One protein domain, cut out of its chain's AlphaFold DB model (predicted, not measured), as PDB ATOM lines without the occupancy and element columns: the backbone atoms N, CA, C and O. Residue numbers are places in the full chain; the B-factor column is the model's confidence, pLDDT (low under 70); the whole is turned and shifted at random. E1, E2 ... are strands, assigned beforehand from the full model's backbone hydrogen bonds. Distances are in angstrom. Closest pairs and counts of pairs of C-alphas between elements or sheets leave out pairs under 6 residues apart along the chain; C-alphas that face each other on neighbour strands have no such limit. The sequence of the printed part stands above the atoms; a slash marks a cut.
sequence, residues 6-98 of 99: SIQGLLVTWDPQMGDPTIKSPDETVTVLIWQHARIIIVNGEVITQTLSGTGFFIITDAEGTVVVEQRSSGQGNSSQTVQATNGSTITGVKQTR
ATOM      1  N   SER A   6     152.914 124.247  98.273       94.38
ATOM      2  CA  SER A   6     151.605 123.589  98.349       94.38
ATOM      3  C   SER A   6     151.741 122.181  98.928       94.38
ATOM      4  O   SER A   6     152.437 121.347  98.349       94.38
ATOM      5  N   ILE A   7     151.083 121.917 100.060       93.25
ATOM      6  CA  ILE A   7     151.075 120.625 100.761       93.25
ATOM      7  C   ILE A   7     149.638 120.268 101.121       93.25
ATOM      8  O   ILE A   7     149.020 120.944 101.934       93.25
ATOM      9  N   GLN A   8     149.120 119.175 100.552       91.38
ATOM     10  CA  GLN A   8     147.814 118.603 100.919       91.38
ATOM     11  C   GLN A   8     146.650 119.622 100.895       91.38
ATOM     12  O   GLN A   8     145.756 119.568 101.729       91.38
ATOM     13  N   GLY A   9     146.669 120.567  99.948       91.06
ATOM     14  CA  GLY A   9     145.643 121.615  99.827       91.06
ATOM     15  C   GLY A   9     145.891 122.865 100.679       91.06
ATOM     16  O   GLY A   9     145.150 123.834 100.547       91.06
ATOM     17  N   LEU A  10     146.951 122.880 101.490       92.75
ATOM     18  CA  LEU A  10     147.427 124.059 102.209       92.75
ATOM     19  C   LEU A  10     148.551 124.754 101.438       92.75
ATOM     20  O   LEU A  10     149.383 124.102 100.806       92.75
ATOM     21  N   LEU A  11     148.624 126.077 101.555       94.81
ATOM     22  CA  LEU A  11     149.748 126.882 101.085       94.81
ATOM     23  C   LEU A  11     150.584 127.337 102.276       94.81
ATOM     24  O   LEU A  11     150.090 128.021 103.170       94.81
ATOM     25  N   VAL A  12     151.863 126.977 102.275       95.00
ATOM     26  CA  VAL A  12     152.824 127.338 103.316       95.00
ATOM     27  C   VAL A  12     153.757 128.417 102.782       95.00
ATOM     28  O   VAL A  12     154.400 128.254 101.746       95.00
ATOM     29  N   THR A  13     153.848 129.521 103.515       94.25
ATOM     30  CA  THR A  13     154.801 130.614 103.288       94.25
ATOM     31  C   THR A  13     155.644 130.807 104.538       94.25
ATOM     32  O   THR A  13     155.156 130.601 105.650       94.25
ATOM     33  N   TRP A  14     156.907 131.185 104.380       93.69
ATOM     34  CA  TRP A  14     157.830 131.374 105.496       93.69
ATOM     35  C   TRP A  14     158.766 132.556 105.259       93.69
ATOM     36  O   TRP A  14     158.811 133.131 104.170       93.69
ATOM     37  N   ASP A  15     159.475 132.946 106.315       91.56
ATOM     38  CA  ASP A  15     160.554 133.922 106.243       91.56
ATOM     39  C   ASP A  15     161.732 133.341 105.443       91.56
ATOM     40  O   ASP A  15     162.311 132.348 105.893       91.56
ATOM     41  N   PRO A  16     162.153 133.951 104.318       90.81
ATOM     42  CA  PRO A  16     163.275 133.449 103.522       90.81
ATOM     43  C   PRO A  16     164.578 133.278 104.320       90.81
ATOM     44  O   PRO A  16     165.425 132.460 103.968       90.81
ATOM     45  N   GLN A  17     164.756 134.013 105.426       88.44
ATOM     46  CA  GLN A  17     165.928 133.863 106.298       88.44
ATOM     47  C   GLN A  17     165.976 132.511 107.025       88.44
ATOM     48  O   GLN A  17     167.047 132.097 107.465       88.44
ATOM     49  N   MET A  18     164.844 131.808 107.138       89.44
ATOM     50  CA  MET A  18     164.788 130.447 107.681       89.44
ATOM     51  C   MET A  18     165.369 129.405 106.713       89.44
ATOM     52  O   MET A  18     165.678 128.293 107.150       89.44
ATOM     53  N   GLY A  19     165.537 129.757 105.430       91.94
ATOM     54  CA  GLY A  19     165.902 128.840 104.351       91.94
ATOM     55  C   GLY A  19     164.764 127.893 103.962       91.94
ATOM     56  O   GLY A  19     163.675 127.926 104.537       91.94
ATOM     57  N   ASP A  20     165.022 127.021 102.989       93.38
ATOM     58  CA  ASP A  20     164.041 126.025 102.557       93.38
ATOM     59  C   ASP A  20     163.831 124.938 103.627       93.38
ATOM     60  O   ASP A  20     164.802 124.440 104.215       93.38
ATOM     61  N   PRO A  21     162.581 124.503 103.873       95.62
ATOM     62  CA  PRO A  21     162.331 123.373 104.750       95.62
ATOM     63  C   PRO A  21     162.849 122.074 104.133       95.62
ATOM     64  O   PRO A  21     162.655 121.786 102.953       95.62
ATOM     65  N   THR A  22     163.379 121.193 104.976       97.19
ATOM     66  CA  THR A  22     163.427 119.769 104.638       97.19
ATOM     67  C   THR A  22     162.018 119.193 104.734       97.19
ATOM     68  O   THR A  22     161.373 119.294 105.780       97.19
ATOM     69  N   ILE A  23     161.564 118.545 103.663       96.88
ATOM     70  CA  ILE A  23     160.242 117.916 103.580       96.88
ATOM     71  C   ILE A  23     160.390 116.410 103.809       96.88
ATOM     72  O   ILE A  23     161.209 115.754 103.164       96.88
ATOM     73  N   LYS A  24     159.602 115.850 104.731       97.12
ATOM     74  CA  LYS A  24     159.489 114.400 104.950       97.12
ATOM     75  C   LYS A  24     158.029 113.972 104.877       97.12
ATOM     76  O   LYS A  24     157.219 114.503 105.630       97.12
ATOM     77  N   SER A  25     157.725 112.965 104.063       95.25
ATOM     78  CA  SER A  25     156.376 112.398 103.935       95.25
ATOM     79  C   SER A  25     156.429 110.891 104.202       95.25
ATOM     80  O   SER A  25     156.747 110.130 103.291       95.25
ATOM     81  N   PRO A  26     156.238 110.451 105.464       89.69
ATOM     82  CA  PRO A  26     156.274 109.032 105.828       89.69
ATOM     83  C   PRO A  26     155.221 108.191 105.096       89.69
ATOM     84  O   PRO A  26     155.452 107.011 104.844       89.69
ATOM     85  N   ASP A  27     154.089 108.809 104.760       92.44
ATOM     86  CA  ASP A  27     153.008 108.261 103.948       92.44
ATOM     87  C   ASP A  27     152.288 109.406 103.202       92.44
ATOM     88  O   ASP A  27     152.713 110.563 103.263       92.44
ATOM     89  N   GLU A  28     151.214 109.094 102.472       88.69
ATOM     90  CA  GLU A  28     150.443 110.072 101.683       88.69
ATOM     91  C   GLU A  28     149.673 111.084 102.548       88.69
ATOM     92  O   GLU A  28     149.375 112.197 102.111       88.69
ATOM     93  N   THR A  29     149.363 110.713 103.789       91.19
ATOM     94  CA  THR A  29     148.541 111.502 104.708       91.19
ATOM     95  C   THR A  29     149.372 112.417 105.590       91.19
ATOM     96  O   THR A  29     148.884 113.472 105.979       91.19
ATOM     97  N   VAL A  30     150.636 112.086 105.863       94.50
ATOM     98  CA  VAL A  30     151.504 112.837 106.776       94.50
ATOM     99  C   VAL A  30     152.610 113.561 106.017       94.50
ATOM    100  O   VAL A  30     153.412 112.950 105.319       94.50
ATOM    101  N   THR A  31     152.731 114.869 106.241       96.50
ATOM    102  CA  THR A  31     153.880 115.668 105.802       96.50
ATOM    103  C   THR A  31     154.489 116.424 106.977       96.50
ATOM    104  O   THR A  31     153.793 117.057 107.766       96.50
ATOM    105  N   VAL A  32     155.815 116.381 107.097       96.44
ATOM    106  CA  VAL A  32     156.584 117.107 108.107       96.44
ATOM    107  C   VAL A  32     157.521 118.086 107.411       96.44
ATOM    108  O   VAL A  32     158.384 117.673 106.637       96.44
ATOM    109  N   LEU A  33     157.378 119.369 107.730       96.62
ATOM    110  CA  LEU A  33     158.284 120.436 107.305       96.62
ATOM    111  C   LEU A  33     159.248 120.747 108.446       96.62
ATOM    112  O   LEU A  33     158.820 120.895 109.594       96.62
ATOM    113  N   ILE A  34     160.545 120.804 108.151       95.69
ATOM    114  CA  ILE A  34     161.598 120.966 109.157       95.69
ATOM    115  C   ILE A  34     162.570 122.057 108.715       95.69
ATOM    116  O   ILE A  34     163.240 121.916 107.696       95.69
ATOM    117  N   TRP A  35     162.706 123.086 109.541       93.56
ATOM    118  CA  TRP A  35     163.791 124.064 109.502       93.56
ATOM    119  C   TRP A  35     164.706 123.869 110.715       93.56
ATOM    120  O   TRP A  35     164.379 123.129 111.644       93.56
ATOM    121  N   GLN A  36     165.831 124.589 110.758       90.19
ATOM    122  CA  GLN A  36     166.744 124.565 111.909       90.19
ATOM    123  C   GLN A  36     166.041 124.912 113.238       90.19
ATOM    124  O   GLN A  36     166.356 124.330 114.275       90.19
ATOM    125  N   HIS A  37     165.081 125.842 113.204       87.19
ATOM    126  CA  HIS A  37     164.376 126.353 114.386       87.19
ATOM    127  C   HIS A  37     162.851 126.303 114.266       87.19
ATOM    128  O   HIS A  37     162.150 126.970 115.026       87.19
ATOM    129  N   ALA A  38     162.322 125.536 113.312       90.56
ATOM    130  CA  ALA A  38     160.886 125.379 113.149       90.56
ATOM    131  C   ALA A  38     160.520 123.973 112.681       90.56
ATOM    132  O   ALA A  38     161.291 123.306 111.994       90.56
ATOM    133  N   ARG A  39     159.321 123.525 113.044       93.12
ATOM    134  CA  ARG A  39     158.759 122.255 112.580       93.12
ATOM    135  C   ARG A  39     157.261 122.407 112.399       93.12
ATOM    136  O   ARG A  39     156.620 122.979 113.268       93.12
ATOM    137  N   ILE A  40     156.709 121.843 111.332       93.19
ATOM    138  CA  ILE A  40     155.263 121.753 111.102       93.19
ATOM    139  C   ILE A  40     154.931 120.296 110.772       93.19
ATOM    140  O   ILE A  40     155.662 119.656 110.018       93.19
ATOM    141  N   ILE A  41     153.858 119.760 111.349       93.56
ATOM    142  CA  ILE A  41     153.296 118.448 111.017       93.56
ATOM    143  C   ILE A  41     151.896 118.670 110.457       93.56
ATOM    144  O   ILE A  41     151.029 119.201 111.153       93.56
ATOM    145  N   ILE A  42     151.703 118.234 109.218       93.19
ATOM    146  CA  ILE A  42     150.440 118.276 108.495       93.19
ATOM    147  C   ILE A  42     149.953 116.837 108.331       93.19
ATOM    148  O   ILE A  42     150.723 115.974 107.906       93.19
ATOM    149  N   VAL A  43     148.701 116.578 108.698       92.31
ATOM    150  CA  VAL A  43     148.052 115.272 108.562       92.31
ATOM    151  C   VAL A  43     146.704 115.472 107.886       92.31
ATOM    152  O   VAL A  43     145.885 116.227 108.395       92.31
ATOM    153  N   ASN A  44     146.463 114.801 106.759       91.75
ATOM    154  CA  ASN A  44     145.212 114.894 105.994       91.75
ATOM    155  C   ASN A  44     144.782 116.343 105.677       91.75
ATOM    156  O   ASN A  44     143.604 116.676 105.767       91.75
ATOM    157  N   GLY A  45     145.732 117.212 105.325       89.69
ATOM    158  CA  GLY A  45     145.453 118.620 105.026       89.69
ATOM    159  C   GLY A  45     145.239 119.507 106.257       89.69
ATOM    160  O   GLY A  45     144.882 120.668 106.102       89.69
ATOM    161  N   GLU A  46     145.487 119.007 107.470       89.31
ATOM    162  CA  GLU A  46     145.343 119.772 108.712       89.31
ATOM    163  C   GLU A  46     146.670 119.923 109.456       89.31
ATOM    164  O   GLU A  46     147.472 118.993 109.541       89.31
ATOM    165  N   VAL A  47     146.901 121.092 110.056       89.88
ATOM    166  CA  VAL A  47     148.089 121.338 110.882       89.88
ATOM    167  C   VAL A  47     147.849 120.793 112.290       89.88
ATOM    168  O   VAL A  47     147.059 121.347 113.055       89.88
ATOM    169  N   ILE A  48     148.554 119.719 112.643       89.75
ATOM    170  CA  ILE A  48     148.412 119.040 113.944       89.75
ATOM    171  C   ILE A  48     149.428 119.557 114.962       89.75
ATOM    172  O   ILE A  48     149.205 119.540 116.173       89.75
ATOM    173  N   THR A  49     150.597 119.983 114.499       87.81
ATOM    174  CA  THR A  49     151.654 120.491 115.376       87.81
ATOM    175  C   THR A  49     152.498 121.505 114.641       87.81
ATOM    176  O   THR A  49     152.908 121.259 113.506       87.81
ATOM    177  N   GLN A  50     152.863 122.575 115.335       88.25
ATOM    178  CA  GLN A  50     153.875 123.500 114.865       88.25
ATOM    179  C   GLN A  50     154.760 124.003 115.995       88.25
ATOM    180  O   GLN A  50     154.348 124.121 117.153       88.25
ATOM    181  N   THR A  51     155.990 124.318 115.624       88.56
ATOM    182  CA  THR A  51     157.000 124.868 116.507       88.56
ATOM    183  C   THR A  51     157.775 125.960 115.789       88.56
ATOM    184  O   THR A  51     158.189 125.761 114.648       88.56
ATOM    185  N   LEU A  52     158.034 127.065 116.488       86.44
ATOM    186  CA  LEU A  52     159.038 128.065 116.128       86.44
ATOM    187  C   LEU A  52     159.828 128.427 117.386       86.44
ATOM    188  O   LEU A  52     159.257 128.840 118.397       86.44
ATOM    189  N   SER A  53     161.143 128.241 117.341       82.81
ATOM    190  CA  SER A  53     162.051 128.486 118.466       82.81
ATOM    191  C   SER A  53     163.145 129.509 118.161       82.81
ATOM    192  O   SER A  53     164.002 129.734 119.007       82.81
ATOM    193  N   GLY A  54     163.152 130.088 116.959       78.31
ATOM    194  CA  GLY A  54     164.126 131.084 116.512       78.31
ATOM    195  C   GLY A  54     163.444 132.308 115.907       78.31
ATOM    196  O   GLY A  54     162.219 132.433 115.964       78.31
ATOM    197  N   THR A  55     164.236 133.213 115.340       84.44
ATOM    198  CA  THR A  55     163.721 134.360 114.585       84.44
ATOM    199  C   THR A  55     163.138 133.896 113.252       84.44
ATOM    200  O   THR A  55     163.737 133.064 112.574       84.44
ATOM    201  N   GLY A  56     161.975 134.431 112.888       86.75
ATOM    202  CA  GLY A  56     161.336 134.184 111.600       86.75
ATOM    203  C   GLY A  56     159.819 134.125 111.700       86.75
ATOM    204  O   GLY A  56     159.214 134.479 112.720       86.75
ATOM    205  N   PHE A  57     159.189 133.661 110.628       87.31
ATOM    206  CA  PHE A  57     157.759 133.415 110.596       87.31
ATOM    207  C   PHE A  57     157.382 132.310 109.619       87.31
ATOM    208  O   PHE A  57     158.103 132.027 108.668       87.31
ATOM    209  N   PHE A  58     156.192 131.756 109.817       90.88
ATOM    210  CA  PHE A  58     155.474 131.030 108.780       90.88
ATOM    211  C   PHE A  58     153.978 131.330 108.849       90.88
ATOM    212  O   PHE A  58     153.424 131.606 109.918       90.88
ATOM    213  N   ILE A  59     153.334 131.294 107.689       90.81
ATOM    214  CA  ILE A  59     151.895 131.468 107.517       90.81
ATOM    215  C   ILE A  59     151.401 130.321 106.649       90.81
ATOM    216  O   ILE A  59     151.978 130.033 105.599       90.81
ATOM    217  N   ILE A  60     150.332 129.681 107.102       92.44
ATOM    218  CA  ILE A  60     149.669 128.594 106.399       92.44
ATOM    219  C   ILE A  60     148.256 129.060 106.076       92.44
ATOM    220  O   ILE A  60     147.534 129.499 106.979       92.44
ATOM    221  N   THR A  61     147.870 128.965 104.808       91.00
ATOM    222  CA  THR A  61     146.509 129.251 104.351       91.00
ATOM    223  C   THR A  61     145.860 128.013 103.749       91.00
ATOM    224  O   THR A  61     146.555 127.165 103.187       91.00
ATOM    225  N   ASP A  62     144.540 127.914 103.851       90.31
ATOM    226  CA  ASP A  62     143.755 126.921 103.113       90.31
ATOM    227  C   ASP A  62     143.597 127.298 101.625       90.31
ATOM    228  O   ASP A  62     144.164 128.292 101.146       90.31
ATOM    229  N   ALA A  63     142.859 126.472 100.881       86.94
ATOM    230  CA  ALA A  63     142.611 126.656  99.452       86.94
ATOM    231  C   ALA A  63     141.762 127.905  99.155       86.94
ATOM    232  O   ALA A  63     141.850 128.478  98.069       86.94
ATOM    233  N   GLU A  64     140.966 128.340 100.127       89.00
ATOM    234  CA  GLU A  64     140.140 129.542 100.099       89.00
ATOM    235  C   GLU A  64     140.945 130.814 100.423       89.00
ATOM    236  O   GLU A  64     140.450 131.929 100.239       89.00
ATOM    237  N   GLY A  65     142.200 130.668 100.865       85.38
ATOM    238  CA  GLY A  65     143.090 131.764 101.245       85.38
ATOM    239  C   GLY A  65     142.921 132.234 102.694       85.38
ATOM    240  O   GLY A  65     143.492 133.257 103.079       85.38
ATOM    241  N   THR A  66     142.166 131.506 103.517       87.19
ATOM    242  CA  THR A  66     142.016 131.774 104.949       87.19
ATOM    243  C   THR A  66     143.276 131.354 105.690       87.19
ATOM    244  O   THR A  66     143.793 130.256 105.503       87.19
ATOM    245  N   VAL A  67     143.771 132.211 106.584       87.00
ATOM    246  CA  VAL A  67     144.911 131.883 107.448       87.00
ATOM    247  C   VAL A  67     144.485 130.866 108.506       87.00
ATOM    248  O   VAL A  67     143.731 131.194 109.422       87.00
ATOM    249  N   VAL A  68     145.018 129.648 108.414       87.88
ATOM    250  CA  VAL A  68     144.800 128.596 109.416       87.88
ATOM    251  C   VAL A  68     145.816 128.698 110.552       87.88
ATOM    252  O   VAL A  68     145.456 128.549 111.720       87.88
ATOM    253  N   VAL A  69     147.068 129.047 110.242       88.88
ATOM    254  CA  VAL A  69     148.149 129.220 111.225       88.88
ATOM    255  C   VAL A  69     149.021 130.409 110.837       88.88
ATOM    256  O   VAL A  69     149.433 130.531 109.687       88.88
ATOM    257  N   GLU A  70     149.353 131.264 111.803       87.06
ATOM    258  CA  GLU A  70     150.318 132.353 111.643       87.06
ATOM    259  C   GLU A  70     151.227 132.420 112.874       87.06
ATOM    260  O   GLU A  70     150.811 132.791 113.972       87.06
ATOM    261  N   GLN A  71     152.508 132.109 112.701       85.38
ATOM    262  CA  GLN A  71     153.471 132.199 113.793       85.38
ATOM    263  C   GLN A  71     154.603 133.142 113.418       85.38
ATOM    264  O   GLN A  71     155.216 132.995 112.364       85.38
ATOM    265  N   ARG A  72     154.875 134.119 114.291       85.50
ATOM    266  CA  ARG A  72     155.969 135.082 114.146       85.50
ATOM    267  C   ARG A  72     156.780 135.165 115.433       85.50
ATOM    268  O   ARG A  72     156.227 135.319 116.522       85.50
ATOM    269  N   SER A  73     158.097 135.144 115.300       82.12
ATOM    270  CA  SER A  73     159.023 135.304 116.416       82.12
ATOM    271  C   SER A  73     160.138 136.268 116.026       82.12
ATOM    272  O   SER A  73     160.848 136.035 115.049       82.12
ATOM    273  N   SER A  74     160.307 137.347 116.794       73.50
ATOM    274  CA  SER A  74     161.456 138.258 116.677       73.50
ATOM    275  C   SER A  74     162.539 138.007 117.730       73.50
ATOM    276  O   SER A  74     163.611 138.605 117.660       73.50
ATOM    277  N   GLY A  75     162.289 137.122 118.700       62.16
ATOM    278  CA  GLY A  75     163.171 136.921 119.847       62.16
ATOM    279  C   GLY A  75     164.396 136.048 119.546       62.16
ATOM    280  O   GLY A  75     164.276 134.992 118.932       62.16
ATOM    281  N   GLN A  76     165.560 136.440 120.079       56.38
ATOM    282  CA  GLN A  76     166.800 135.633 120.130       56.38
ATOM    283  C   GLN A  76     166.826 134.631 121.310       56.38
ATOM    284  O   GLN A  76     167.864 134.061 121.637       56.38
ATOM    285  N   GLY A  77     165.711 134.460 122.028       51.47
ATOM    286  CA  GLY A  77     165.658 133.649 123.247       51.47
ATOM    287  C   GLY A  77     165.418 132.164 122.967       51.47
ATOM    288  O   GLY A  77     164.497 131.824 122.236       51.47
ATOM    289  N   ASN A  78     166.157 131.282 123.652       52.94
ATOM    290  CA  ASN A  78     166.092 129.807 123.574       52.94
ATOM    291  C   ASN A  78     164.727 129.151 123.914       52.94
ATOM    292  O   ASN A  78     164.670 127.944 124.145       52.94
ATOM    293  N   SER A  79     163.624 129.896 124.023       55.19
ATOM    294  CA  SER A  79     162.320 129.308 124.366       55.19
ATOM    295  C   SER A  79     161.535 128.968 123.101       55.19
ATOM    296  O   SER A  79     161.157 129.853 122.339       55.19
ATOM    297  N   SER A  80     161.276 127.677 122.912       59.19
ATOM    298  CA  SER A  80     160.448 127.133 121.838       59.19
ATOM    299  C   SER A  80     158.966 127.411 122.090       59.19
ATOM    300  O   SER A  80     158.461 127.086 123.165       59.19
ATOM    301  N   GLN A  81     158.255 127.967 121.108       69.50
ATOM    302  CA  GLN A  81     156.793 127.992 121.112       69.50
ATOM    303  C   GLN A  81     156.287 126.795 120.321       69.50
ATOM    304  O   GLN A  81     156.405 126.773 119.098       69.50
ATOM    305  N   THR A  82     155.739 125.813 121.030       67.38
ATOM    306  CA  THR A  82     155.105 124.637 120.435       67.38
ATOM    307  C   THR A  82     153.609 124.711 120.677       67.38
ATOM    308  O   THR A  82     153.171 124.838 121.818       67.38
ATOM    309  N   VAL A  83     152.837 124.604 119.603       71.94
ATOM    310  CA  VAL A  83     151.382 124.493 119.655       71.94
ATOM    311  C   VAL A  83     151.012 123.149 119.043       71.94
ATOM    312  O   VAL A  83     151.513 122.772 117.983       71.94
ATOM    313  N   GLN A  84     150.180 122.401 119.757       71.12
ATOM    314  CA  GLN A  84     149.746 121.062 119.384       71.12
ATOM    315  C   GLN A  84     148.229 121.002 119.443       71.12
ATOM    316  O   GLN A  84     147.625 121.473 120.406       71.12
ATOM    317  N   ALA A  85     147.634 120.391 118.431       61.41
ATOM    318  CA  ALA A  85     146.281 119.893 118.500       61.41
ATOM    319  C   ALA A  85     146.305 118.449 119.009       61.41
ATOM    320  O   ALA A  85     147.178 117.651 118.661       61.41
ATOM    321  N   THR A  86     145.323 118.100 119.833       56.50
ATOM    322  CA  THR A  86     144.988 116.702 120.114       56.50
ATOM    323  C   THR A  86     144.500 116.004 118.847       56.50
ATOM    324  O   THR A  86     143.972 116.649 117.947       56.50
ATOM    325  N   ASN A  87     144.671 114.682 118.758       44.50
ATOM    326  CA  ASN A  87     144.251 113.908 117.588       44.50
ATOM    327  C   ASN A  87     142.743 114.116 117.314       44.50
ATOM    328  O   ASN A  87     141.929 113.890 118.210       44.50
ATOM    329  N   GLY A  88     142.391 114.588 116.114       41.62
ATOM    330  CA  GLY A  88     141.029 115.004 115.748       41.62
ATOM    331  C   GLY A  88     140.654 116.449 116.119       41.62
ATOM    332  O   GLY A  88     139.489 116.818 116.017       41.62
ATOM    333  N   SER A  89     141.604 117.261 116.585       47.06
ATOM    334  CA  SER A  89     141.457 118.712 116.756       47.06
ATOM    335  C   SER A  89     142.270 119.442 115.689       47.06
ATOM    336  O   SER A  89     143.351 118.994 115.316       47.06
ATOM    337  N   THR A  90     141.776 120.588 115.236       53.53
ATOM    338  CA  THR A  90     142.450 121.416 114.230       53.53
ATOM    339  C   THR A  90     143.025 122.659 114.906       53.53
ATOM    340  O   THR A  90     142.386 123.262 115.773       53.53
ATOM    341  N   ILE A  91     144.240 123.058 114.529       64.31
ATOM    342  CA  ILE A  91     144.789 124.361 114.911       64.31
ATOM    343  C   ILE A  91     144.300 125.379 113.882       64.31
ATOM    344  O   ILE A  91     144.800 125.415 112.761       64.31
ATOM    345  N   THR A  92     143.352 126.224 114.283       56.56
ATOM    346  CA  THR A  92     142.817 127.291 113.430       56.56
ATOM    347  C   THR A  92     142.946 128.641 114.130       56.56
ATOM    348  O   THR A  92     142.569 128.788 115.292       56.56
ATOM    349  N   GLY A  93     143.484 129.643 113.434       52.28
ATOM    350  CA  GLY A  93     143.529 131.030 113.905       52.28
ATOM    351  C   GLY A  93     144.574 131.317 114.987       52.28
ATOM    352  O   GLY A  93     144.475 132.322 115.693       52.28
ATOM    353  N   VAL A  94     145.591 130.467 115.140       60.69
ATOM    354  CA  VAL A  94     146.679 130.750 116.082       60.69
ATOM    355  C   VAL A  94     147.587 131.809 115.474       60.69
ATOM    356  O   VAL A  94     148.405 131.497 114.615       60.69
ATOM    357  N   LYS A  95     147.428 133.051 115.943       59.62
ATOM    358  CA  LYS A  95     148.377 134.150 115.755       59.62
ATOM    359  C   LYS A  95     149.199 134.315 117.022       59.62
ATOM    360  O   LYS A  95     148.695 134.816 118.026       59.62
ATOM    361  N   GLN A  96     150.464 133.909 116.983       61.31
ATOM    362  CA  GLN A  96     151.394 134.180 118.080       61.31
ATOM    363  C   GLN A  96     152.525 135.074 117.600       61.31
ATOM    364  O   GLN A  96     153.256 134.725 116.676       61.31
ATOM    365  N   THR A  97     152.640 136.229 118.254       59.28
ATOM    366  CA  THR A  97     153.746 137.166 118.083       59.28
ATOM    367  C   THR A  97     154.544 137.174 119.373       59.28
ATOM    368  O   THR A  97     154.010 137.523 120.429       59.28
ATOM    369  N   ARG A  98     155.818 136.795 119.298       60.66
ATOM    370  CA  ARG A  98     156.769 136.994 120.393       60.66
ATOM    371  C   ARG A  98     157.733 138.112 120.027       60.66
ATOM    372  O   ARG A  98     158.393 137.998 118.996       60.66
TER     373      ARG A  98
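This is residues 6 to 98 of the 99 residues of an uncharacterized protein of candidate division WWE3 bacterium RIFOXYD1_FULL_39_9 (UniProt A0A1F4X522). What does the model look like? It is a sandwich of two sheets face to face, a five-stranded sheet E2, E3, E4, E5, E8 and a four-stranded sheet E1, E6, E7, E9, with their strands running nearly along one line and the chain passing from one sheet to the other four times. How is it made up? The printed part has 93 residues, no named helix and nine strands, E1 to E9 along the chain, in the class all strand; the larger sheet, in the order E2, E3, E4, E5, E8, is antiparallel, and the smaller, E1, E6, E7, E9, is mixed. How large is its outline? It is compact and rounded, with a radius of gyration of the C-alphas of 12.3 A and spans of 35 by 25 by 24 A.

Where is the larger sheet? E2 is residues 22 to 24, beginning at C-alpha 22 (163.427, 119.769, 104.638), E3 residues 30 to 34, E4 residues 38 to 43 with 17.0 A, E5 residues 46 to 52 with 17.6 A, and E8 residues 81 to 84. Where is the smaller sheet? E1 is residues 10 to 14, beginning at C-alpha 10 (147.427, 124.059, 102.209), E6 residues 56 to 61 with 17.2 A, E7 residues 67 to 73 with 17.1 A, and E9 residues 94 to 98, ending at C-alpha 98 (156.769, 136.994, 120.393).

How is the larger sheet paired? E2, E3, E4 and E5 form a meander, each strand the antiparallel neighbour of the one before, with N 24 and O 32 at 2.9 A, N 33 and O 40 at 2.9 A, and N 41 and O 49 at 2.8 A, within hydrogen-bond range. The edge strand E8 is antiparallel to E5, with N 83 and O 50 at 2.9 A. How is the smaller sheet paired? E1 and E6 are antiparallel, with N 13 and O 59 at 2.8 A, and the hairpin E6 and E7 has N 58 and O 71 at 3.0 A. E7 and E9 are parallel at 10 degrees, with N 72 and O 96 at 2.9 A. How do the sheets face each other? Their facing parts are 10.7 A centre to centre, and their strands stand at 14 degrees. The closest C-alphas of E5 and E7 are those of Leu 52 and Ser 73, 7.2 A apart.

How far does it reach? The two C-alphas farthest apart are those of Glu 28 and Gln 76, 35.5 A. Is it continuous? The printed part has no cut, and no link is long. Where is confidence low? The mean pLDDT of the printed part is 82.1, and residues 75 to 82 and 85 to 98 are under 70.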